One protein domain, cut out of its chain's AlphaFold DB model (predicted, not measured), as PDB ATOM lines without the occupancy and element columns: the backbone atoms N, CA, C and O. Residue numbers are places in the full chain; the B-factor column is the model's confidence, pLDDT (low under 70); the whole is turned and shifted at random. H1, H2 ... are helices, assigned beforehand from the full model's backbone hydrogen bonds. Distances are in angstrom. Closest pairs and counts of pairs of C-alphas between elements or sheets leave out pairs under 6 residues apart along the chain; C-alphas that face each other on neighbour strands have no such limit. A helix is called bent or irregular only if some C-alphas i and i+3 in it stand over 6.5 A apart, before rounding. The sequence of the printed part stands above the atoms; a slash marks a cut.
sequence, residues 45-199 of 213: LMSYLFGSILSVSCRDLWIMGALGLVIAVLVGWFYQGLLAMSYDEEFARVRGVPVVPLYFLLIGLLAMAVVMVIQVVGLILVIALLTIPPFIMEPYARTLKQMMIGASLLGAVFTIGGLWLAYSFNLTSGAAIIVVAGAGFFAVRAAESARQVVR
ATOM      1  N   LEU A  45     -24.385 -11.751  24.992       79.62
ATOM      2  CA  LEU A  45     -25.726 -12.122  25.452       79.62
ATOM      3  C   LEU A  45     -26.667 -12.453  24.284       79.62
ATOM      4  O   LEU A  45     -27.494 -13.356  24.411       79.62
ATOM      5  N   MET A  46     -26.535 -11.775  23.137       79.06
ATOM      6  CA  MET A  46     -27.388 -12.030  21.970       79.06
ATOM      7  C   MET A  46     -27.136 -13.429  21.408       79.06
ATOM      8  O   MET A  46     -28.091 -14.131  21.064       79.06
ATOM      9  N   SER A  47     -25.876 -13.867  21.402       78.19
ATOM     10  CA  SER A  47     -25.501 -15.234  21.030       78.19
ATOM     11  C   SER A  47     -26.127 -16.281  21.963       78.19
ATOM     12  O   SER A  47     -26.625 -17.298  21.493       78.19
ATOM     13  N   TYR A  48     -26.236 -16.019  23.271       80.75
ATOM     14  CA  TYR A  48     -26.924 -16.936  24.198       80.75
ATOM     15  C   TYR A  48     -28.448 -16.970  24.023       80.75
ATOM     16  O   TYR A  48     -29.080 -18.003  24.261       80.75
ATOM     17  N   LEU A  49     -29.067 -15.854  23.631       84.00
ATOM     18  CA  LEU A  49     -30.517 -15.789  23.436       84.00
ATOM     19  C   LEU A  49     -30.960 -16.472  22.137       84.00
ATOM     20  O   LEU A  49     -31.967 -17.188  22.145       84.00
ATOM     21  N   PHE A  50     -30.204 -16.273  21.051       75.75
ATOM     22  CA  PHE A  50     -30.566 -16.723  19.701       75.75
ATOM     23  C   PHE A  50     -29.738 -17.895  19.164       75.75
ATOM     24  O   PHE A  50     -30.150 -18.511  18.180       75.75
ATOM     25  N   GLY A  51     -28.614 -18.216  19.805       79.00
ATOM     26  CA  GLY A  51     -27.712 -19.286  19.397       79.00
ATOM     27  C   GLY A  51     -27.015 -19.029  18.062       79.00
ATOM     28  O   GLY A  51     -27.273 -18.058  17.347       79.00
ATOM     29  N   SER A  52     -26.143 -19.964  17.698       80.25
ATOM     30  CA  SER A  52     -25.553 -20.058  16.365       80.25
ATOM     31  C   SER A  52     -25.390 -21.534  16.008       80.25
ATOM     32  O   SER A  52     -24.356 -22.160  16.236       80.25
ATOM     33  N   ILE A  53     -26.446 -22.100  15.419       81.19
ATOM     34  CA  ILE A  53     -26.471 -23.501  14.972       81.19
ATOM     35  C   ILE A  53     -25.384 -23.781  13.921       81.19
ATOM     36  O   ILE A  53     -24.894 -24.902  13.828       81.19
ATOM     37  N   LEU A  54     -24.976 -22.769  13.146       77.94
ATOM     38  CA  LEU A  54     -23.962 -22.924  12.101       77.94
ATOM     39  C   LEU A  54     -22.534 -23.052  12.655       77.94
ATOM     40  O   LEU A  54     -21.674 -23.581  11.958       77.94
ATOM     41  N   SER A  55     -22.262 -22.590  13.879       79.44
ATOM     42  CA  SER A  55     -20.911 -22.604  14.468       79.44
ATOM     43  C   SER A  55     -20.627 -23.834  15.337       79.44
ATOM     44  O   SER A  55     -19.666 -23.843  16.102       79.44
ATOM     45  N   VAL A  56     -21.471 -24.864  15.254       85.12
ATOM     46  CA  VAL A  56     -21.358 -26.079  16.070       85.12
ATOM     47  C   VAL A  56     -20.233 -26.965  15.559       85.12
ATOM     48  O   VAL A  56     -20.171 -27.290  14.374       85.12
ATOM     49  N   SER A  57     -19.365 -27.416  16.464       88.06
ATOM     50  CA  SER A  57     -18.288 -28.336  16.103       88.06
ATOM     51  C   SER A  57     -18.786 -29.781  15.970       88.06
ATOM     52  O   SER A  57     -19.749 -30.203  16.615       88.06
ATOM     53  N   CYS A  58     -18.078 -30.605  15.188       89.00
ATOM     54  CA  CYS A  58     -18.365 -32.043  15.113       89.00
ATOM     55  C   CYS A  58     -18.282 -32.728  16.485       89.00
ATOM     56  O   CYS A  58     -19.022 -33.673  16.745       89.00
ATOM     57  N   ARG A  59     -17.399 -32.256  17.375       89.69
ATOM     58  CA  ARG A  59     -17.272 -32.794  18.733       89.69
ATOM     59  C   ARG A  59     -18.543 -32.549  19.545       89.69
ATOM     60  O   ARG A  59     -19.014 -33.471  20.205       89.69
ATOM     61  N   ASP A  60     -19.108 -31.350  19.457       88.56
ATOM     62  CA  ASP A  60     -20.335 -30.999  20.178       88.56
ATOM     63  C   ASP A  60     -21.519 -31.837  19.684       88.56
ATOM     64  O   ASP A  60     -22.286 -32.346  20.498       88.56
ATOM     65  N   LEU A  61     -21.600 -32.094  18.373       90.44
ATOM     66  CA  LEU A  61     -22.596 -32.998  17.780       90.44
ATOM     67  C   LEU A  61     -22.525 -34.417  18.364       90.44
ATOM     68  O   LEU A  61     -23.560 -34.992  18.701       90.44
ATOM     69  N   TRP A  62     -21.322 -34.979  18.529       93.75
ATOM     70  CA  TRP A  62     -21.151 -36.300  19.147       93.75
ATOM     71  C   TRP A  62     -21.561 -36.314  20.620       93.75
ATOM     72  O   TRP A  62     -22.241 -37.243  21.053       93.75
ATOM     73  N   ILE A  63     -21.187 -35.284  21.387       91.88
ATOM     74  CA  ILE A  63     -21.556 -35.176  22.806       91.88
ATOM     75  C   ILE A  63     -23.079 -35.043  22.948       91.88
ATOM     76  O   ILE A  63     -23.688 -35.734  23.767       91.88
ATOM     77  N   MET A  64     -23.708 -34.209  22.119       92.06
ATOM     78  CA  MET A  64     -25.162 -34.046  22.078       92.06
ATOM     79  C   MET A  64     -25.874 -35.338  21.685       92.06
ATOM     80  O   MET A  64     -26.851 -35.713  22.329       92.06
ATOM     81  N   GLY A  65     -25.374 -36.040  20.667       93.25
ATOM     82  CA  GLY A  65     -25.917 -37.325  20.235       93.25
ATOM     83  C   GLY A  65     -25.820 -38.393  21.325       93.25
ATOM     84  O   GLY A  65     -26.805 -39.075  21.607       93.25
ATOM     85  N   ALA A  66     -24.668 -38.495  21.994       94.94
ATOM     86  CA  ALA A  66     -24.463 -39.427  23.100       94.94
ATOM     87  C   ALA A  66     -25.398 -39.124  24.280       94.94
ATOM     88  O   ALA A  66     -26.056 -40.031  24.791       94.94
ATOM     89  N   LEU A  67     -25.516 -37.856  24.685       94.38
ATOM     90  CA  LEU A  67     -26.429 -37.475  25.761       94.38
ATOM     91  C   LEU A  67     -27.893 -37.705  25.367       94.38
ATOM     92  O   LEU A  67     -28.662 -38.237  26.163       94.38
ATOM     93  N   GLY A  68     -28.279 -37.352  24.140       94.56
ATOM     94  CA  GLY A  68     -29.619 -37.605  23.616       94.56
ATOM     95  C   GLY A  68     -29.973 -39.092  23.635       94.56
ATOM     96  O   GLY A  68     -31.072 -39.454  24.053       94.56
ATOM     97  N   LEU A  69     -29.022 -39.960  23.275       95.75
ATOM     98  CA  LEU A  69     -29.182 -41.410  23.365       95.75
ATOM     99  C   LEU A  69     -29.370 -41.867  24.818       95.75
ATOM    100  O   LEU A  69     -30.292 -42.629  25.096       95.75
ATOM    101  N   VAL A  70     -28.549 -41.378  25.752       95.75
ATOM    102  CA  VAL A  70     -28.681 -41.692  27.186       95.75
ATOM    103  C   VAL A  70     -30.055 -41.277  27.715       95.75
ATOM    104  O   VAL A  70     -30.719 -42.064  28.388       95.75
ATOM    105  N   ILE A  71     -30.517 -40.072  27.374       95.25
ATOM    106  CA  ILE A  71     -31.839 -39.580  27.774       95.25
ATOM    107  C   ILE A  71     -32.939 -40.457  27.167       95.25
ATOM    108  O   ILE A  71     -33.838 -40.879  27.890       95.25
ATOM    109  N   ALA A  72     -32.861 -40.788  25.876       94.62
ATOM    110  CA  ALA A  72     -33.845 -41.640  25.212       94.62
ATOM    111  C   ALA A  72     -33.913 -43.047  25.833       94.62
ATOM    112  O   ALA A  72     -35.009 -43.571  26.040       94.62
ATOM    113  N   VAL A  73     -32.765 -43.638  26.183       95.62
ATOM    114  CA  VAL A  73     -32.687 -44.941  26.860       95.62
ATOM    115  C   VAL A  73     -33.296 -44.871  28.258       95.62
ATOM    116  O   VAL A  73     -34.117 -45.719  28.597       95.62
ATOM    117  N   LEU A  74     -32.952 -43.856  29.058       94.25
ATOM    118  CA  LEU A  74     -33.501 -43.696  30.408       94.25
ATOM    119  C   LEU A  74     -35.012 -43.457  30.379       94.25
ATOM    120  O   LEU A  74     -35.753 -44.090  31.130       94.25
ATOM    121  N   VAL A  75     -35.492 -42.603  29.476       93.56
ATOM    122  CA  VAL A  75     -36.929 -42.372  29.299       93.56
ATOM    123  C   VAL A  75     -37.634 -43.640  28.812       93.56
ATOM    124  O   VAL A  75     -38.731 -43.937  29.279       93.56
ATOM    125  N   GLY A  76     -37.006 -44.423  27.931       92.62
ATOM    126  CA  GLY A  76     -37.514 -45.725  27.499       92.62
ATOM    127  C   GLY A  76     -37.601 -46.742  28.641       92.62
ATOM    128  O   GLY A  76     -38.617 -47.420  28.781       92.62
ATOM    129  N   TRP A  77     -36.577 -46.805  29.495       93.06
ATOM    130  CA  TRP A  77     -36.520 -47.708  30.648       93.06
ATOM    131  C   TRP A  77     -37.580 -47.366  31.702       93.06
ATOM    132  O   TRP A  77     -38.276 -48.245  32.205       93.06
ATOM    133  N   PHE A  78     -37.750 -46.078  32.010       91.31
ATOM    134  CA  PHE A  78     -38.719 -45.595  32.998       91.31
ATOM    135  C   PHE A  78     -40.079 -45.211  32.391       91.31
ATOM    136  O   PHE A  78     -40.895 -44.577  33.063       91.31
ATOM    137  N   TYR A  79     -40.363 -45.620  31.148       90.56
ATOM    138  CA  TYR A  79     -41.542 -45.182  30.393       90.56
ATOM    139  C   TYR A  79     -42.862 -45.445  31.126       90.56
ATOM    140  O   TYR A  79     -43.714 -44.563  31.193       90.56
ATOM    141  N   GLN A  80     -43.039 -46.630  31.720       86.69
ATOM    142  CA  GLN A  80     -44.270 -46.966  32.448       86.69
ATOM    143  C   GLN A  80     -44.459 -46.111  33.710       86.69
ATOM    144  O   GLN A  80     -45.579 -45.706  34.013       86.69
ATOM    145  N   GLY A  81     -43.369 -45.809  34.423       87.75
ATOM    146  CA  GLY A  81     -43.400 -44.948  35.606       87.75
ATOM    147  C   GLY A  81     -43.709 -43.495  35.253       87.75
ATOM    148  O   GLY A  81     -44.551 -42.876  35.899       87.75
ATOM    149  N   LEU A  82     -43.085 -42.977  34.190       89.06
ATOM    150  CA  LEU A  82     -43.360 -41.639  33.660       89.06
ATOM    151  C   LEU A  82     -44.804 -41.525  33.156       89.06
ATOM    152  O   LEU A  82     -45.483 -40.558  33.474       89.06
ATOM    153  N   LEU A  83     -45.306 -42.541  32.446       90.19
ATOM    154  CA  LEU A  83     -46.690 -42.590  31.972       90.19
ATOM    155  C   LEU A  83     -47.692 -42.550  33.133       90.19
ATOM    156  O   LEU A  83     -48.633 -41.761  33.095       90.19
ATOM    157  N   ALA A  84     -47.488 -43.379  34.161       88.31
ATOM    158  CA  ALA A  84     -48.357 -43.403  35.336       88.31
ATOM    159  C   ALA A  84     -48.365 -42.040  36.043       88.31
ATOM    160  O   ALA A  84     -49.428 -41.524  36.371       88.31
ATOM    161  N   MET A  85     -47.184 -41.434  36.200       87.94
ATOM    162  CA  MET A  85     -47.031 -40.114  36.802       87.94
ATOM    163  C   MET A  85     -47.734 -39.004  36.003       87.94
ATOM    164  O   MET A  85     -48.318 -38.109  36.606       87.94
ATOM    165  N   SER A  86     -47.664 -39.037  34.667       86.38
ATOM    166  CA  SER A  86     -48.263 -38.009  33.807       86.38
ATOM    167  C   SER A  86     -49.790 -38.073  33.735       86.38
ATOM    168  O   SER A  86     -50.409 -37.046  33.482       86.38
ATOM    169  N   TYR A  87     -50.392 -39.250  33.927       84.56
ATOM    170  CA  TYR A  87     -51.851 -39.407  33.903       84.56
ATOM    171  C   TYR A  87     -52.495 -39.087  35.248       84.56
ATOM    172  O   TYR A  87     -53.443 -38.308  35.301       84.56
ATOM    173  N   ASP A  88     -52.004 -39.710  36.320       85.56
ATOM    174  CA  ASP A  88     -52.545 -39.517  37.660       85.56
ATOM    175  C   ASP A  88     -51.469 -39.825  38.706       85.56
ATOM    176  O   ASP A  88     -51.131 -40.979  38.992       85.56
ATOM    177  N   GLU A  89     -50.924 -38.758  39.285       83.88
ATOM    178  CA  GLU A  89     -49.878 -38.850  40.295       83.88
ATOM    179  C   GLU A  89     -50.365 -39.524  41.590       83.88
ATOM    180  O   GLU A  89     -49.606 -40.267  42.220       83.88
ATOM    181  N   GLU A  90     -51.614 -39.279  42.000       83.81
ATOM    182  CA  GLU A  90     -52.161 -39.846  43.235       83.81
ATOM    183  C   GLU A  90     -52.406 -41.341  43.068       83.81
ATOM    184  O   GLU A  90     -51.962 -42.145  43.892       83.81
ATOM    185  N   PHE A  91     -53.006 -41.736  41.946       84.31
ATOM    186  CA  PHE A  91     -53.218 -43.139  41.614       84.31
ATOM    187  C   PHE A  91     -51.901 -43.904  41.436       84.31
ATOM    188  O   PHE A  91     -51.765 -45.031  41.922       84.31
ATOM    189  N   ALA A  92     -50.899 -43.294  40.793       86.38
ATOM    190  CA  ALA A  92     -49.570 -43.885  40.653       86.38
ATOM    191  C   ALA A  92     -48.924 -44.149  42.022       86.38
ATOM    192  O   ALA A  92     -48.357 -45.222  42.246       86.38
ATOM    193  N   ARG A  93     -49.067 -43.206  42.964       87.00
ATOM    194  CA  ARG A  93     -48.549 -43.347  44.330       87.00
ATOM    195  C   ARG A  93     -49.252 -44.471  45.093       87.00
ATOM    196  O   ARG A  93     -48.576 -45.255  45.753       87.00
ATOM    197  N   VAL A  94     -50.574 -44.599  44.957       87.38
ATOM    198  CA  VAL A  94     -51.351 -45.697  45.568       87.38
ATOM    199  C   VAL A  94     -50.961 -47.060  44.985       87.38
ATOM    200  O   VAL A  94     -50.910 -48.049  45.711       87.38
ATOM    201  N   ARG A  95     -50.607 -47.125  43.696       84.81
ATOM    202  CA  ARG A  95     -50.093 -48.345  43.047       84.81
ATOM    203  C   ARG A  95     -48.627 -48.677  43.362       84.81
ATOM    204  O   ARG A  95     -48.086 -49.609  42.771       84.81
ATOM    205  N   GLY A  96     -47.979 -47.946  44.269       82.81
ATOM    206  CA  GLY A  96     -46.593 -48.204  44.670       82.81
ATOM    207  C   GLY A  96     -45.543 -47.731  43.659       82.81
ATOM    208  O   GLY A  96     -44.376 -48.104  43.773       82.81
ATOM    209  N   VAL A  97     -45.919 -46.904  42.677       87.62
ATOM    210  CA  VAL A  97     -44.952 -46.282  41.765       87.62
ATOM    211  C   VAL A  97     -44.164 -45.222  42.545       87.62
ATOM    212  O   VAL A  97     -44.770 -44.365  43.198       87.62
ATOM    213  N   PRO A  98     -42.821 -45.220  42.480       86.69
ATOM    214  CA  PRO A  98     -42.008 -44.250  43.198       86.69
ATOM    215  C   PRO A  98     -42.006 -42.902  42.453       86.69
ATOM    216  O   PRO A  98     -41.052 -42.527  41.775       86.69
ATOM    217  N   VAL A  99     -43.108 -42.159  42.585       87.00
ATOM    218  CA  VAL A  99     -43.369 -40.879  41.905       87.00
ATOM    219  C   VAL A  99     -42.281 -39.835  42.173       87.00
ATOM    220  O   VAL A  99     -41.821 -39.162  41.256       87.00
ATOM    221  N   VAL A 100     -41.851 -39.699  43.431       86.88
ATOM    222  CA  VAL A 100     -40.878 -38.675  43.842       86.88
ATOM    223  C   VAL A 100     -39.533 -38.833  43.115       86.88
ATOM    224  O   VAL A 100     -39.116 -37.880  42.457       86.88
ATOM    225  N   PRO A 101     -38.843 -39.991  43.153       88.12
ATOM    226  CA  PRO A 101     -37.585 -40.145  42.422       88.12
ATOM    227  C   PRO A 101     -37.764 -40.088  40.899       88.12
ATOM    228  O   PRO A 101     -36.872 -39.580  40.225       88.12
ATOM    229  N   LEU A 102     -38.907 -40.521  40.351       90.31
ATOM    230  CA  LEU A 102     -39.210 -40.348  38.923       90.31
ATOM    231  C   LEU A 102     -39.308 -38.869  38.528       90.31
ATOM    232  O   LEU A 102     -38.799 -38.484  37.478       90.31
ATOM    233  N   TYR A 103     -39.889 -38.025  39.382       89.38
ATOM    234  CA  TYR A 103     -39.946 -36.581  39.158       89.38
ATOM    235  C   TYR A 103     -38.558 -35.936  39.158       89.38
ATOM    236  O   TYR A 103     -38.230 -35.150  38.269       89.38
ATOM    237  N   PHE A 104     -37.722 -36.290  40.139       90.44
ATOM    238  CA  PHE A 104     -36.342 -35.810  40.207       90.44
ATOM    239  C   PHE A 104     -35.521 -36.271  39.000       90.44
ATOM    240  O   PHE A 104     -34.772 -35.472  38.439       90.44
ATOM    241  N   LEU A 105     -35.696 -37.523  38.567       92.38
ATOM    242  CA  LEU A 105     -35.083 -38.046  37.350       92.38
ATOM    243  C   LEU A 105     -35.525 -37.232  36.129       92.38
ATOM    244  O   LEU A 105     -34.675 -36.764  35.378       92.38
ATOM    245  N   LEU A 106     -36.832 -37.020  35.952       91.38
ATOM    246  CA  LEU A 106     -37.385 -36.268  34.826       91.38
ATOM    247  C   LEU A 106     -36.814 -34.846  34.761       91.38
ATOM    248  O   LEU A 106     -36.330 -34.423  33.712       91.38
ATOM    249  N   ILE A 107     -36.822 -34.126  35.885       90.88
ATOM    250  CA  ILE A 107     -36.277 -32.766  35.960       90.88
ATOM    251  C   ILE A 107     -34.763 -32.758  35.741       90.88
ATOM    252  O   ILE A 107     -34.250 -31.850  35.089       90.88
ATOM    253  N   GLY A 108     -34.040 -33.756  36.250       93.06
ATOM    254  CA  GLY A 108     -32.604 -33.904  36.019       93.06
ATOM    255  C   GLY A 108     -32.272 -34.114  34.542       93.06
ATOM    256  O   GLY A 108     -31.408 -33.423  34.004       93.06
ATOM    257  N   LEU A 109     -32.993 -35.014  33.867       93.44
ATOM    258  CA  LEU A 109     -32.847 -35.268  32.431       93.44
ATOM    259  C   LEU A 109     -33.173 -34.021  31.607       93.44
ATOM    260  O   LEU A 109     -32.404 -33.657  30.719       93.44
ATOM    261  N   LEU A 110     -34.270 -33.334  31.940       93.06
ATOM    262  CA  LEU A 110     -34.663 -32.090  31.285       93.06
ATOM    263  C   LEU A 110     -33.600 -31.002  31.472       93.06
ATOM    264  O   LEU A 110     -33.227 -30.339  30.510       93.06
ATOM    265  N   ALA A 111     -33.076 -30.839  32.689       92.12
ATOM    266  CA  ALA A 111     -32.038 -29.856  32.975       92.12
ATOM    267  C   ALA A 111     -30.756 -30.136  32.181       92.12
ATOM    268  O   ALA A 111     -30.201 -29.214  31.588       92.12
ATOM    269  N   MET A 112     -30.310 -31.395  32.118       92.75
ATOM    270  CA  MET A 112     -29.140 -31.777  31.320       92.75
ATOM    271  C   MET A 112     -29.360 -31.520  29.825       92.75
ATOM    272  O   MET A 112     -28.486 -30.946  29.177       92.75
ATOM    273  N   ALA A 113     -30.532 -31.882  29.290       92.75
ATOM    274  CA  ALA A 113     -30.883 -31.611  27.896       92.75
ATOM    275  C   ALA A 113     -30.850 -30.110  27.583       92.75
ATOM    276  O   ALA A 113     -30.203 -29.686  26.628       92.75
ATOM    277  N   VAL A 114     -31.520 -29.300  28.407       91.88
ATOM    278  CA  VAL A 114     -31.631 -27.851  28.206       91.88
ATOM    279  C   VAL A 114     -30.265 -27.182  28.282       91.88
ATOM    280  O   VAL A 114     -29.927 -26.423  27.380       91.88
ATOM    281  N   VAL A 115     -29.464 -27.481  29.309       89.88
ATOM    282  CA  VAL A 115     -28.134 -26.873  29.494       89.88
ATOM    283  C   VAL A 115     -27.224 -27.154  28.302       89.88
ATOM    284  O   VAL A 115     -26.537 -26.251  27.834       89.88
ATOM    285  N   MET A 116     -27.248 -28.379  27.780       88.69
ATOM    286  CA  MET A 116     -26.436 -28.739  26.621       88.69
ATOM    287  C   MET A 116     -26.888 -28.037  25.344       88.69
ATOM    288  O   MET A 116     -26.062 -27.556  24.576       88.69
ATOM    289  N   VAL A 117     -28.198 -27.962  25.105       88.38
ATOM    290  CA  VAL A 117     -28.740 -27.394  23.864       88.38
ATOM    291  C   VAL A 117     -28.663 -25.862  23.854       88.38
ATOM    292  O   VAL A 117     -28.529 -25.275  22.779       88.38
ATOM    293  N   ILE A 118     -28.679 -25.203  25.020       88.38
ATOM    294  CA  ILE A 118     -28.701 -23.734  25.118       88.38
ATOM    295  C   ILE A 118     -27.496 -23.072  24.446       88.38
ATOM    296  O   ILE A 118     -27.654 -22.026  23.826       88.38
ATOM    297  N   GLN A 119     -26.313 -23.689  24.531       78.69
ATOM    298  CA  GLN A 119     -25.074 -23.128  23.980       78.69
ATOM    299  C   GLN A 119     -25.065 -23.121  22.450       78.69
ATOM    300  O   GLN A 119     -24.384 -22.312  21.832       78.69
ATOM    301  N   VAL A 120     -25.829 -24.024  21.839       83.69
ATOM    302  CA  VAL A 120     -25.882 -24.192  20.386       83.69
ATOM    303  C   VAL A 120     -27.067 -23.446  19.791       83.69
ATOM    304  O   VAL A 120     -26.938 -22.698  18.823       83.69
ATOM    305  N   VAL A 121     -28.237 -23.678  20.373       86.31
ATOM    306  CA  VAL A 121     -29.530 -23.308  19.795       86.31
ATOM    307  C   VAL A 121     -30.042 -21.981  20.360       86.31
ATOM    308  O   VAL A 121     -30.796 -21.285  19.688       86.31
ATOM    309  N   GLY A 122     -29.611 -21.605  21.564       88.88
ATOM    310  CA  GLY A 122     -30.050 -20.398  22.258       88.88
ATOM    311  C   GLY A 122     -31.280 -20.607  23.143       88.88
ATOM    312  O   GLY A 122     -32.138 -21.455  22.884       88.88
ATOM    313  N   LEU A 123     -31.378 -19.809  24.210       89.94
ATOM    314  CA  LEU A 123     -32.418 -19.923  25.241       89.94
ATOM    315  C   LEU A 123     -33.840 -19.803  24.674       89.94
ATOM    316  O   LEU A 123     -34.713 -20.597  25.024       89.94
ATOM    317  N   ILE A 124     -34.088 -18.817  23.808       91.06
ATOM    318  CA  ILE A 124     -35.445 -18.523  23.324       91.06
ATOM    319  C   ILE A 124     -35.951 -19.670  22.447       91.06
ATOM    320  O   ILE A 124     -37.093 -20.113  22.584       91.06
ATOM    321  N   LEU A 125     -35.086 -20.187  21.573       90.81
ATOM    322  CA  LEU A 125     -35.448 -21.278  20.680       90.81
ATOM    323  C   LEU A 125     -35.674 -22.590  21.451       90.81
ATOM    324  O   LEU A 125     -36.595 -23.332  21.113       90.81
ATOM    325  N   VAL A 126     -34.923 -22.847  22.529       92.94
ATOM    326  CA  VAL A 126     -35.190 -23.985  23.430       92.94
ATOM    327  C   VAL A 126     -36.602 -23.907  24.013       92.94
ATOM    328  O   VAL A 126     -37.346 -24.885  23.943       92.94
ATOM    329  N   ILE A 127     -37.007 -22.746  24.538       91.81
ATOM    330  CA  ILE A 127     -38.356 -22.556  25.098       91.81
ATOM    331  C   ILE A 127     -39.421 -22.759  24.010       91.81
ATOM    332  O   ILE A 127     -40.421 -23.445  24.239       91.81
ATOM    333  N   ALA A 128     -39.195 -22.222  22.808       92.81
ATOM    334  CA  ALA A 128     -40.119 -22.361  21.686       92.81
ATOM    335  C   ALA A 128     -40.293 -23.827  21.251       92.81
ATOM    336  O   ALA A 128     -41.425 -24.291  21.111       92.81
ATOM    337  N   LEU A 129     -39.202 -24.581  21.087       92.19
ATOM    338  CA  LEU A 129     -39.239 -25.985  20.658       92.19
ATOM    339  C   LEU A 129     -39.720 -26.952  21.744       92.19
ATOM    340  O   LEU A 129     -40.256 -28.007  21.411       92.19
ATOM    341  N   LEU A 130     -39.574 -26.610  23.027       93.19
ATOM    342  CA  LEU A 130     -40.155 -27.395  24.121       93.19
ATOM    343  C   LEU A 130     -41.649 -27.118  24.331       93.19
ATOM    344  O   LEU A 130     -42.322 -27.928  24.959       93.19
ATOM    345  N   THR A 131     -42.173 -26.008  23.806       92.56
ATOM    346  CA  THR A 131     -43.569 -25.603  24.030       92.56
ATOM    347  C   THR A 131     -44.438 -25.832  22.796       92.56
ATOM    348  O   THR A 131     -45.479 -26.480  22.879       92.56
ATOM    349  N   ILE A 132     -44.016 -25.331  21.632       93.44
ATOM    350  CA  ILE A 132     -44.861 -25.258  20.434       93.44
ATOM    351  C   ILE A 132     -45.157 -26.646  19.832       93.44
ATOM    352  O   ILE A 132     -46.335 -26.971  19.676       93.44
ATOM    353  N   PRO A 133     -44.161 -27.492  19.492       93.50
ATOM    354  CA  PRO A 133     -44.432 -28.796  18.890       93.50
ATOM    355  C   PRO A 133     -45.242 -29.746  19.789       93.50
ATOM    356  O   PRO A 133     -46.183 -30.355  19.274       93.50
ATOM    357  N   PRO A 134     -44.949 -29.875  21.104       92.88
ATOM    358  CA  PRO A 134     -45.777 -30.678  22.003       92.88
ATOM    359  C   PRO A 134     -47.220 -30.191  22.072       92.88
ATOM    360  O   PRO A 134     -48.127 -31.010  21.958       92.88
ATOM    361  N   PHE A 135     -47.435 -28.874  22.161       92.00
ATOM    362  CA  PHE A 135     -48.779 -28.301  22.186       92.00
ATOM    363  C   PHE A 135     -49.551 -28.584  20.892       92.00
ATOM    364  O   PHE A 135     -50.721 -28.949  20.930       92.00
ATOM    365  N   ILE A 136     -48.901 -28.451  19.730       92.19
ATOM    366  CA  ILE A 136     -49.538 -28.770  18.444       92.19
ATOM    367  C   ILE A 136     -49.924 -30.251  18.383       92.19
ATOM    368  O   ILE A 136     -50.965 -30.573  17.824       92.19
ATOM    369  N   MET A 137     -49.109 -31.152  18.939       93.06
ATOM    370  CA  MET A 137     -49.370 -32.594  18.900       93.06
ATOM    371  C   MET A 137     -50.346 -33.094  19.963       93.06
ATOM    372  O   MET A 137     -50.925 -34.163  19.769       93.06
ATOM    373  N   GLU A 138     -50.548 -32.350  21.049       90.56
ATOM    374  CA  GLU A 138     -51.425 -32.710  22.168       90.56
ATOM    375  C   GLU A 138     -52.831 -33.173  21.728       90.56
ATOM    376  O   GLU A 138     -53.197 -34.301  22.068       90.56
ATOM    377  N   PRO A 139     -53.603 -32.427  20.908       88.25
ATOM    378  CA  PRO A 139     -54.939 -32.869  20.492       88.25
ATOM    379  C   PRO A 139     -54.934 -34.055  19.510       88.25
ATOM    380  O   PRO A 139     -55.965 -34.706  19.323       88.25
ATOM    381  N   TYR A 140     -53.799 -34.354  18.868       89.44
ATOM    382  CA  TYR A 140     -53.671 -35.443  17.889       89.44
ATOM    383  C   TYR A 140     -53.129 -36.738  18.502       89.44
ATOM    384  O   TYR A 140     -53.308 -37.819  17.932       89.44
ATOM    385  N   ALA A 141     -52.457 -36.654  19.651       90.50
ATOM    386  CA  ALA A 141     -51.835 -37.794  20.299       90.50
ATOM    387  C   ALA A 141     -52.847 -38.587  21.139       90.50
ATOM    388  O   ALA A 141     -53.531 -38.048  22.000       90.50
ATOM    389  N   ARG A 142     -52.910 -39.910  20.930       88.94
ATOM    390  CA  ARG A 142     -53.733 -40.820  21.756       88.94
ATOM    391  C   ARG A 142     -52.937 -41.519  22.854       88.94
ATOM    392  O   ARG A 142     -53.510 -42.178  23.712       88.94
ATOM    393  N   THR A 143     -51.611 -41.430  22.790       90.38
ATOM    394  CA  THR A 143     -50.683 -42.048  23.742       90.38
ATOM    395  C   THR A 143     -49.487 -41.131  23.965       90.38
ATOM    396  O   THR A 143     -49.088 -40.398  23.055       90.38
ATOM    397  N   LEU A 144     -48.856 -41.224  25.139       89.06
ATOM    398  CA  LEU A 144     -47.659 -40.440  25.459       89.06
ATOM    399  C   LEU A 144     -46.524 -40.689  24.451       89.06
ATOM    400  O   LEU A 144     -45.905 -39.743  23.977       89.06
ATOM    401  N   LYS A 145     -46.311 -41.945  24.034       90.06
ATOM    402  CA  LYS A 145     -45.328 -42.295  22.993       90.06
ATOM    403  C   LYS A 145     -45.599 -41.585  21.662       90.06
ATOM    404  O   LYS A 145     -44.658 -41.102  21.037       90.06
ATOM    405  N   GLN A 146     -46.859 -41.515  21.224       92.12
ATOM    406  CA  GLN A 146     -47.221 -40.777  20.009       92.12
ATOM    407  C   GLN A 146     -46.979 -39.277  20.165       92.12
ATOM    408  O   GLN A 146     -46.470 -38.661  19.234       92.12
ATOM    409  N   MET A 147     -47.292 -38.707  21.332       92.81
ATOM    410  CA  MET A 147     -47.029 -37.295  21.617       92.81
ATOM    411  C   MET A 147     -45.531 -36.991  21.561       92.81
ATOM    412  O   MET A 147     -45.129 -36.054  20.884       92.81
ATOM    413  N   MET A 148     -44.700 -37.824  22.197       92.88
ATOM    414  CA  MET A 148     -43.245 -37.669  22.200       92.88
ATOM    415  C   MET A 148     -42.659 -37.736  20.788       92.88
ATOM    416  O   MET A 148     -41.988 -36.803  20.358       92.88
ATOM    417  N   ILE A 149     -42.940 -38.813  20.045       94.81
ATOM    418  CA  ILE A 149     -42.392 -39.003  18.693       94.81
ATOM    419  C   ILE A 149     -42.928 -37.927  17.746       94.81
ATOM    420  O   ILE A 149     -42.164 -37.342  16.983       94.81
ATOM    421  N   GLY A 150     -44.229 -37.636  17.808       94.75
ATOM    422  CA  GLY A 150     -44.859 -36.621  16.973       94.75
ATOM    423  C   GLY A 150     -44.294 -35.227  17.225       94.75
ATOM    424  O   GLY A 150     -43.958 -34.532  16.270       94.75
ATOM    425  N   ALA A 151     -44.127 -34.833  18.490       95.31
ATOM    426  CA  ALA A 151     -43.569 -33.531  18.843       95.31
ATOM    427  C   ALA A 151     -42.103 -33.411  18.409       95.31
ATOM    428  O   ALA A 151     -41.710 -32.376  17.875       95.31
ATOM    429  N   SER A 152     -41.305 -34.475  18.565       94.75
ATOM    430  CA  SER A 152     -39.919 -34.504  18.083       94.75
ATOM    431  C   SER A 152     -39.827 -34.394  16.560       94.75
ATOM    432  O   SER A 152     -39.019 -33.616  16.058       94.75
ATOM    433  N   LEU A 153     -40.667 -35.123  15.814       96.06
ATOM    434  CA  LEU A 153     -40.711 -35.036  14.350       96.06
ATOM    435  C   LEU A 153     -41.151 -33.647  13.885       96.06
ATOM    436  O   LEU A 153     -40.534 -33.073  12.991       96.06
ATOM    437  N   LEU A 154     -42.180 -33.083  14.514       94.94
ATOM    438  CA  LEU A 154     -42.669 -31.750  14.184       94.94
ATOM    439  C   LEU A 154     -41.619 -30.673  14.499       94.94
ATOM    440  O   LEU A 154     -41.385 -29.781  13.685       94.94
ATOM    441  N   GLY A 155     -40.920 -30.796  15.630       94.12
ATOM    442  CA  GLY A 155     -39.778 -29.947  15.969       94.12
ATOM    443  C   GLY A 155     -38.646 -30.043  14.942       94.12
ATOM    444  O   GLY A 155     -38.089 -29.017  14.552       94.12
ATOM    445  N   ALA A 156     -38.342 -31.245  14.438       94.62
ATOM    446  CA  ALA A 156     -37.366 -31.432  13.364       94.62
ATOM    447  C   ALA A 156     -37.812 -30.745  12.063       94.62
ATOM    448  O   ALA A 156     -37.015 -30.044  11.443       94.62
ATOM    449  N   VAL A 157     -39.091 -30.863  11.686       95.44
ATOM    450  CA  VAL A 157     -39.658 -30.175  10.512       95.44
ATOM    451  C   VAL A 157     -39.546 -28.655  10.649       95.44
ATOM    452  O   VAL A 157     -39.090 -27.997   9.715       95.44
ATOM    453  N   PHE A 158     -39.896 -28.087  11.807       94.44
ATOM    454  CA  PHE A 158     -39.756 -26.646  12.044       94.44
ATOM    455  C   PHE A 158     -38.301 -26.187  12.033       94.44
ATOM    456  O   PHE A 158     -38.002 -25.129  11.485       94.44
ATOM    457  N   THR A 159     -37.391 -26.990  12.585       93.00
ATOM    458  CA  THR A 159     -35.956 -26.683  12.592       93.00
ATOM    459  C   THR A 159     -35.392 -26.687  11.174       93.00
ATOM    460  O   THR A 159     -34.723 -25.734  10.787       93.00
ATOM    461  N   ILE A 160     -35.706 -27.705  10.367       94.12
ATOM    462  CA  ILE A 160     -35.250 -27.806   8.972       94.12
ATOM    463  C   ILE A 160     -35.846 -26.673   8.127       94.12
ATOM    464  O   ILE A 160     -35.113 -25.992   7.413       94.12
ATOM    465  N   GLY A 161     -37.158 -26.434   8.230       93.19
ATOM    466  CA  GLY A 161     -37.834 -25.371   7.484       93.19
ATOM    467  C   GLY A 161     -37.342 -23.974   7.870       93.19
ATOM    468  O   GLY A 161     -37.068 -23.149   7.002       93.19
ATOM    469  N   GLY A 162     -37.160 -23.726   9.169       91.94
ATOM    470  CA  GLY A 162     -36.597 -22.481   9.684       91.94
ATOM    471  C   GLY A 162     -35.148 -22.266   9.267       91.94
ATOM    472  O   GLY A 162     -34.788 -21.157   8.885       91.94
ATOM    473  N   LEU A 163     -34.329 -23.319   9.270       91.56
ATOM    474  CA  LEU A 163     -32.935 -23.241   8.834       91.56
ATOM    475  C   LEU A 163     -32.823 -22.983   7.325       91.56
ATOM    476  O   LEU A 163     -31.999 -22.176   6.904       91.56
ATOM    477  N   TRP A 164     -33.680 -23.608   6.516       92.44
ATOM    478  CA  TRP A 164     -33.747 -23.349   5.076       92.44
ATOM    479  C   TRP A 164     -34.144 -21.898   4.770       92.44
ATOM    480  O   TRP A 164     -33.543 -21.248   3.909       92.44
ATOM    481  N   LEU A 165     -35.104 -21.355   5.525       91.25
ATOM    482  CA  LEU A 165     -35.501 -19.952   5.423       91.25
ATOM    483  C   LEU A 165     -34.375 -19.012   5.879       91.25
ATOM    484  O   LEU A 165     -34.094 -18.019   5.213       91.25
ATOM    485  N   ALA A 166     -33.690 -19.354   6.974       90.56
ATOM    486  CA  ALA A 166     -32.549 -18.599   7.481       90.56
ATOM    487  C   ALA A 166     -31.421 -18.510   6.448       90.56
ATOM    488  O   ALA A 166     -30.900 -17.424   6.210       90.56
ATOM    489  N   TYR A 167     -31.103 -19.634   5.800       88.19
ATOM    490  CA  TYR A 167     -30.107 -19.701   4.733       88.19
ATOM    491  C   TYR A 167     -30.509 -18.863   3.510       88.19
ATOM    492  O   TYR A 167     -29.682 -18.152   2.951       88.19
ATOM    493  N   SER A 168     -31.785 -18.901   3.116       89.19
ATOM    494  CA  SER A 168     -32.265 -18.199   1.917       89.19
ATOM    495  C   SER A 168     -32.327 -16.677   2.091       89.19
ATOM    496  O   SER A 168     -32.070 -15.937   1.146       89.19
ATOM    497  N   PHE A 169     -32.665 -16.206   3.295       87.94
ATOM    498  CA  PHE A 169     -32.857 -14.782   3.597       87.94
ATOM    499  C   PHE A 169     -31.712 -14.162   4.422       87.94
ATOM    500  O   PHE A 169     -31.835 -13.014   4.841       87.94
ATOM    501  N   ASN A 170     -30.613 -14.893   4.657       84.56
ATOM    502  CA  ASN A 170     -29.502 -14.484   5.536       84.56
ATOM    503  C   ASN A 170     -29.976 -13.983   6.918       84.56
ATOM    504  O   ASN A 170     -29.507 -12.969   7.433       84.56
ATOM    505  N   LEU A 171     -30.935 -14.695   7.517       84.88
ATOM    506  CA  LEU A 171     -31.487 -14.372   8.837       84.88
ATOM    507  C   LEU A 171     -30.790 -15.174   9.942       84.88
ATOM    508  O   LEU A 171     -30.289 -16.275   9.713       84.88
ATOM    509  N   THR A 172     -30.850 -14.673  11.176       85.69
ATOM    510  CA  THR A 172     -30.437 -15.430  12.365       85.69
ATOM    511  C   THR A 172     -31.248 -16.721  12.473       85.69
ATOM    512  O   THR A 172     -32.479 -16.685  12.573       85.69
ATOM    513  N   SER A 173     -30.565 -17.869  12.487       86.75
ATOM    514  CA  SER A 173     -31.207 -19.189  12.425       86.75
ATOM    515  C   SER A 173     -32.222 -19.407  13.547       86.75
ATOM    516  O   SER A 173     -33.326 -19.879  13.283       86.75
ATOM    517  N   GLY A 174     -31.892 -18.993  14.777       87.31
ATOM    518  CA  GLY A 174     -32.792 -19.099  15.925       87.31
ATOM    519  C   GLY A 174     -34.127 -18.383  15.709       87.31
ATOM    520  O   GLY A 174     -35.193 -18.971  15.892       87.31
ATOM    521  N   ALA A 175     -34.073 -17.133  15.243       88.50
ATOM    522  CA  ALA A 175     -35.259 -16.319  14.984       88.50
ATOM    523  C   ALA A 175     -36.127 -16.901  13.856       88.50
ATOM    524  O   ALA A 175     -37.345 -16.992  14.003       88.50
ATOM    525  N   ALA A 176     -35.512 -17.352  12.759       91.50
ATOM    526  CA  ALA A 176     -36.238 -17.948  11.638       91.50
ATOM    527  C   ALA A 176     -36.990 -19.228  12.045       91.50
ATOM    528  O   ALA A 176     -38.150 -19.406  11.674       91.50
ATOM    529  N   ILE A 177     -36.370 -20.093  12.858       92.00
ATOM    530  CA  ILE A 177     -37.020 -21.313  13.361       92.00
ATOM    531  C   ILE A 177     -38.210 -20.971  14.264       92.00
ATOM    532  O   ILE A 177     -39.269 -21.584  14.124       92.00
ATOM    533  N   ILE A 178     -38.080 -19.969  15.141       92.06
ATOM    534  CA  ILE A 178     -39.188 -19.518  15.998       92.06
ATOM    535  C   ILE A 178     -40.356 -19.007  15.148       92.06
ATOM    536  O   ILE A 178     -41.504 -19.357  15.419       92.06
ATOM    537  N   VAL A 179     -40.079 -18.220  14.103       93.19
ATOM    538  CA  VAL A 179     -41.117 -17.708  13.194       93.19
ATOM    539  C   VAL A 179     -41.828 -18.852  12.472       93.19
ATOM    540  O   VAL A 179     -43.056 -18.863  12.426       93.19
ATOM    541  N   VAL A 180     -41.091 -19.846  11.966       94.31
ATOM    542  CA  VAL A 180     -41.683 -21.020  11.303       94.31
ATOM    543  C   VAL A 180     -42.521 -21.852  12.275       94.31
ATOM    544  O   VAL A 180     -43.653 -22.215  11.948       94.31
ATOM    545  N   ALA A 181     -42.017 -22.117  13.482       93.00
ATOM    546  CA  ALA A 181     -42.755 -22.854  14.508       93.00
ATOM    547  C   ALA A 181     -44.028 -22.105  14.940       93.00
ATOM    548  O   ALA A 181     -45.105 -22.697  15.013       93.00
ATOM    549  N   GLY A 182     -43.928 -20.793  15.172       92.75
ATOM    550  CA  GLY A 182     -45.061 -19.936  15.518       92.75
ATOM    551  C   GLY A 182     -46.103 -19.862  14.401       92.75
ATOM    552  O   GLY A 182     -47.295 -20.015  14.659       92.75
ATOM    553  N   ALA A 183     -45.674 -19.710  13.147       93.31
ATOM    554  CA  ALA A 183     -46.571 -19.752  11.995       93.31
ATOM    555  C   ALA A 183     -47.286 -21.109  11.887       93.31
ATOM    556  O   ALA A 183     -48.500 -21.145  11.685       93.31
ATOM    557  N   GLY A 184     -46.566 -22.217  12.104       91.88
ATOM    558  CA  GLY A 184     -47.142 -23.562  12.163       91.88
ATOM    559  C   GLY A 184     -48.199 -23.705  13.261       91.88
ATOM    560  O   GLY A 184     -49.289 -24.216  13.006       91.88
ATOM    561  N   PHE A 185     -47.923 -23.186  14.460       91.69
ATOM    562  CA  PHE A 185     -48.874 -23.159  15.574       91.69
ATOM    563  C   PHE A 185     -50.165 -22.421  15.221       91.69
ATOM    564  O   PHE A 185     -51.263 -22.958  15.388       91.69
ATOM    565  N   PHE A 186     -50.047 -21.191  14.714       91.81
ATOM    566  CA  PHE A 186     -51.215 -20.392  14.354       91.81
ATOM    567  C   PHE A 186     -51.996 -21.019  13.200       91.81
ATOM    568  O   PHE A 186     -53.227 -21.008  13.236       91.81
ATOM    569  N   ALA A 187     -51.314 -21.623  12.223       90.88
ATOM    570  CA  ALA A 187     -51.952 -22.323  11.114       90.88
ATOM    571  C   ALA A 187     -52.792 -23.519  11.590       90.88
ATOM    572  O   ALA A 187     -53.950 -23.649  11.190       90.88
ATOM    573  N   VAL A 188     -52.255 -24.360  12.483       90.00
ATOM    574  CA  VAL A 188     -53.002 -25.500  13.042       90.00
ATOM    575  C   VAL A 188     -54.196 -25.014  13.861       90.00
ATOM    576  O   VAL A 188     -55.319 -25.474  13.648       90.00
ATOM    577  N   ARG A 189     -53.997 -24.018  14.730       87.56
ATOM    578  CA  ARG A 189     -55.077 -23.463  15.556       87.56
ATOM    579  C   ARG A 189     -56.191 -22.832  14.713       87.56
ATOM    580  O   ARG A 189     -57.368 -22.987  15.035       87.56
ATOM    581  N   ALA A 190     -55.840 -22.135  13.632       87.44
ATOM    582  CA  ALA A 190     -56.804 -21.562  12.694       87.44
ATOM    583  C   ALA A 190     -57.566 -22.647  11.912       87.44
ATOM    584  O   ALA A 190     -58.773 -22.534  11.702       87.44
ATOM    585  N   ALA A 191     -56.891 -23.730  11.516       86.75
ATOM    586  CA  ALA A 191     -57.540 -24.862  10.858       86.75
ATOM    587  C   ALA A 191     -58.543 -25.569  11.789       86.75
ATOM    588  O   ALA A 191     -59.624 -25.974  11.355       86.75
ATOM    589  N   GLU A 192     -58.216 -25.697  13.075       84.31
ATOM    590  CA  GLU A 192     -59.109 -26.281  14.077       84.31
ATOM    591  C   GLU A 192     -60.311 -25.389  14.386       84.31
ATOM    592  O   GLU A 192     -61.442 -25.883  14.414       84.31
ATOM    593  N   SER A 193     -60.103 -24.080  14.557       79.62
ATOM    594  CA  SER A 193     -61.204 -23.142  14.795       79.62
ATOM    595  C   SER A 193     -62.172 -23.101  13.607       79.62
ATOM    596  O   SER A 193     -63.386 -23.186  13.804       79.62
ATOM    597  N   ALA A 194     -61.657 -23.100  12.372       78.56
ATOM    598  CA  ALA A 194     -62.474 -23.189  11.163       78.56
ATOM    599  C   ALA A 194     -63.300 -24.488  11.124       78.56
ATOM    600  O   ALA A 194     -64.501 -24.462  10.849       78.56
ATOM    601  N   ARG A 195     -62.695 -25.632  11.475       78.19
ATOM    602  CA  ARG A 195     -63.405 -26.922  11.550       78.19
ATOM    603  C   ARG A 195     -64.500 -26.928  12.618       78.19
ATOM    604  O   ARG A 195     -65.553 -27.519  12.383       78.19
ATOM    605  N   GLN A 196     -64.292 -26.273  13.760       72.94
ATOM    606  CA  GLN A 196     -65.296 -26.180  14.828       72.94
ATOM    607  C   GLN A 196     -66.492 -25.300  14.440       72.94
ATOM    608  O   GLN A 196     -67.633 -25.664  14.740       72.94
ATOM    609  N   VAL A 197     -66.263 -24.191  13.729       74.69
ATOM    610  CA  VAL A 197     -67.335 -23.305  13.235       74.69
ATOM    611  C   VAL A 197     -68.222 -24.030  12.216       74.69
ATOM    612  O   VAL A 197     -69.446 -24.020  12.349       74.69
ATOM    613  N   VAL A 198     -67.622 -24.759  11.268       73.06
ATOM    614  CA  VAL A 198     -68.363 -25.563  10.274       73.06
ATOM    615  C   VAL A 198     -69.167 -26.688  10.940       73.06
ATOM    616  O   VAL A 198     -70.299 -26.967  10.544       73.06
ATOM    617  N   ARG A 199     -68.622 -27.323  11.988       66.56
ATOM    618  CA  ARG A 199     -69.322 -28.383  12.736       66.56
ATOM    619  C   ARG A 199     -70.522 -27.849  13.525       66.56
ATOM    620  O   ARG A 199     -71.569 -28.487  13.510       66.56
TER     621      ARG A 199
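AT A GLANCE: This is residues 45 to 199 of the 213 residues of the protein "Metal ABC transporter permease" of Desulfobacteraceae bacterium (UniProt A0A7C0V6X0). Two groups of long helices make a flat model: H8 and H7 meet as a V with H6 packed on both, and H2 and H5 run side by side in opposite ways. H6 joins the two groups, short H3 and H4 lie at one end of H5, short H1 lies at its other end, and residues 190 to 199 of H8 stick out. The printed part has 155 residues, with eight named helices, H1 to H8 in chain order, and no named strand; its class is all helix. It is only just compact, close to loose, with a radius of gyration of the C-alphas of 17.7 A and spans of 55 by 51 by 23 A.

IN THESE COORDINATES: H8, the longest helix, covers residues 173 to 199 over 39.2 A, ending at C-alpha 199 (-69.322, -28.383, 12.736). H7 is residues 144 to 169, 36.8 A, and H6 is residues 123 to 140, 27.3 A. H6 is irregular: C-alphas 136 and 139 are 7.1 A apart. H5, residues 99 to 121, 31.5 A, is neither bent nor irregular, but only just: C-alphas 116 and 119 are 6.3 A apart. H2 is residues 58 to 77, 28.6 A. H3 is residues 79 to 87, H4 residues 89 to 94, and H1 residues 45 to 50, beginning at C-alpha 45 (-25.726, -12.122, 25.452).

HOW THE PARTS SIT: H8 touches H7 with residues 173 to 181 alone, at a steep tilt of 56 degrees; the closest C-alphas, of Gly 162 and Ile 177, are 3.9 A apart. H6 touches H8 at a shallow tilt of 23 degrees, the same way, closest at C-alphas Leu 125 and Gly 174, 5.9 A. H6 touches H7 at a steep tilt of 50 degrees, closest at C-alphas Pro 134 and Ala 151, 4.8 A. H5 is the hub, touching five helices. It only just touches H6, with 3 pairs of C-alphas within 8 A, closest at Ile 118 and Val 126, 6.7 A. It touches H2 at a shallow tilt of 18 degrees, opposite ways, closest at C-alphas Ile 71 and Leu 109, 6.4 A. H3 touches H5, closest at C-alphas Met 85 and Val 99, 6.3 A. H4 and H5 touch only at the corner, closest at C-alphas Arg 93 and Val 99, 6.2 A. H1 touches H6, closest at C-alphas Leu 49 and Leu 123, 4.9 A. H5 and H7 are apart. Every O i to N i+4 pair is within hydrogen-bond range in H1, H2, H3, H4, H7 and H8, against 17 of 19 in H5 and 10 of 14 in H6.

THE WHOLE: The two farthest C-alphas, of Val 94 and Phe 169, are 55.3 A apart. The printed part has no cut and no long link. Its mean pLDDT is 89.0, with residue 199 under 70.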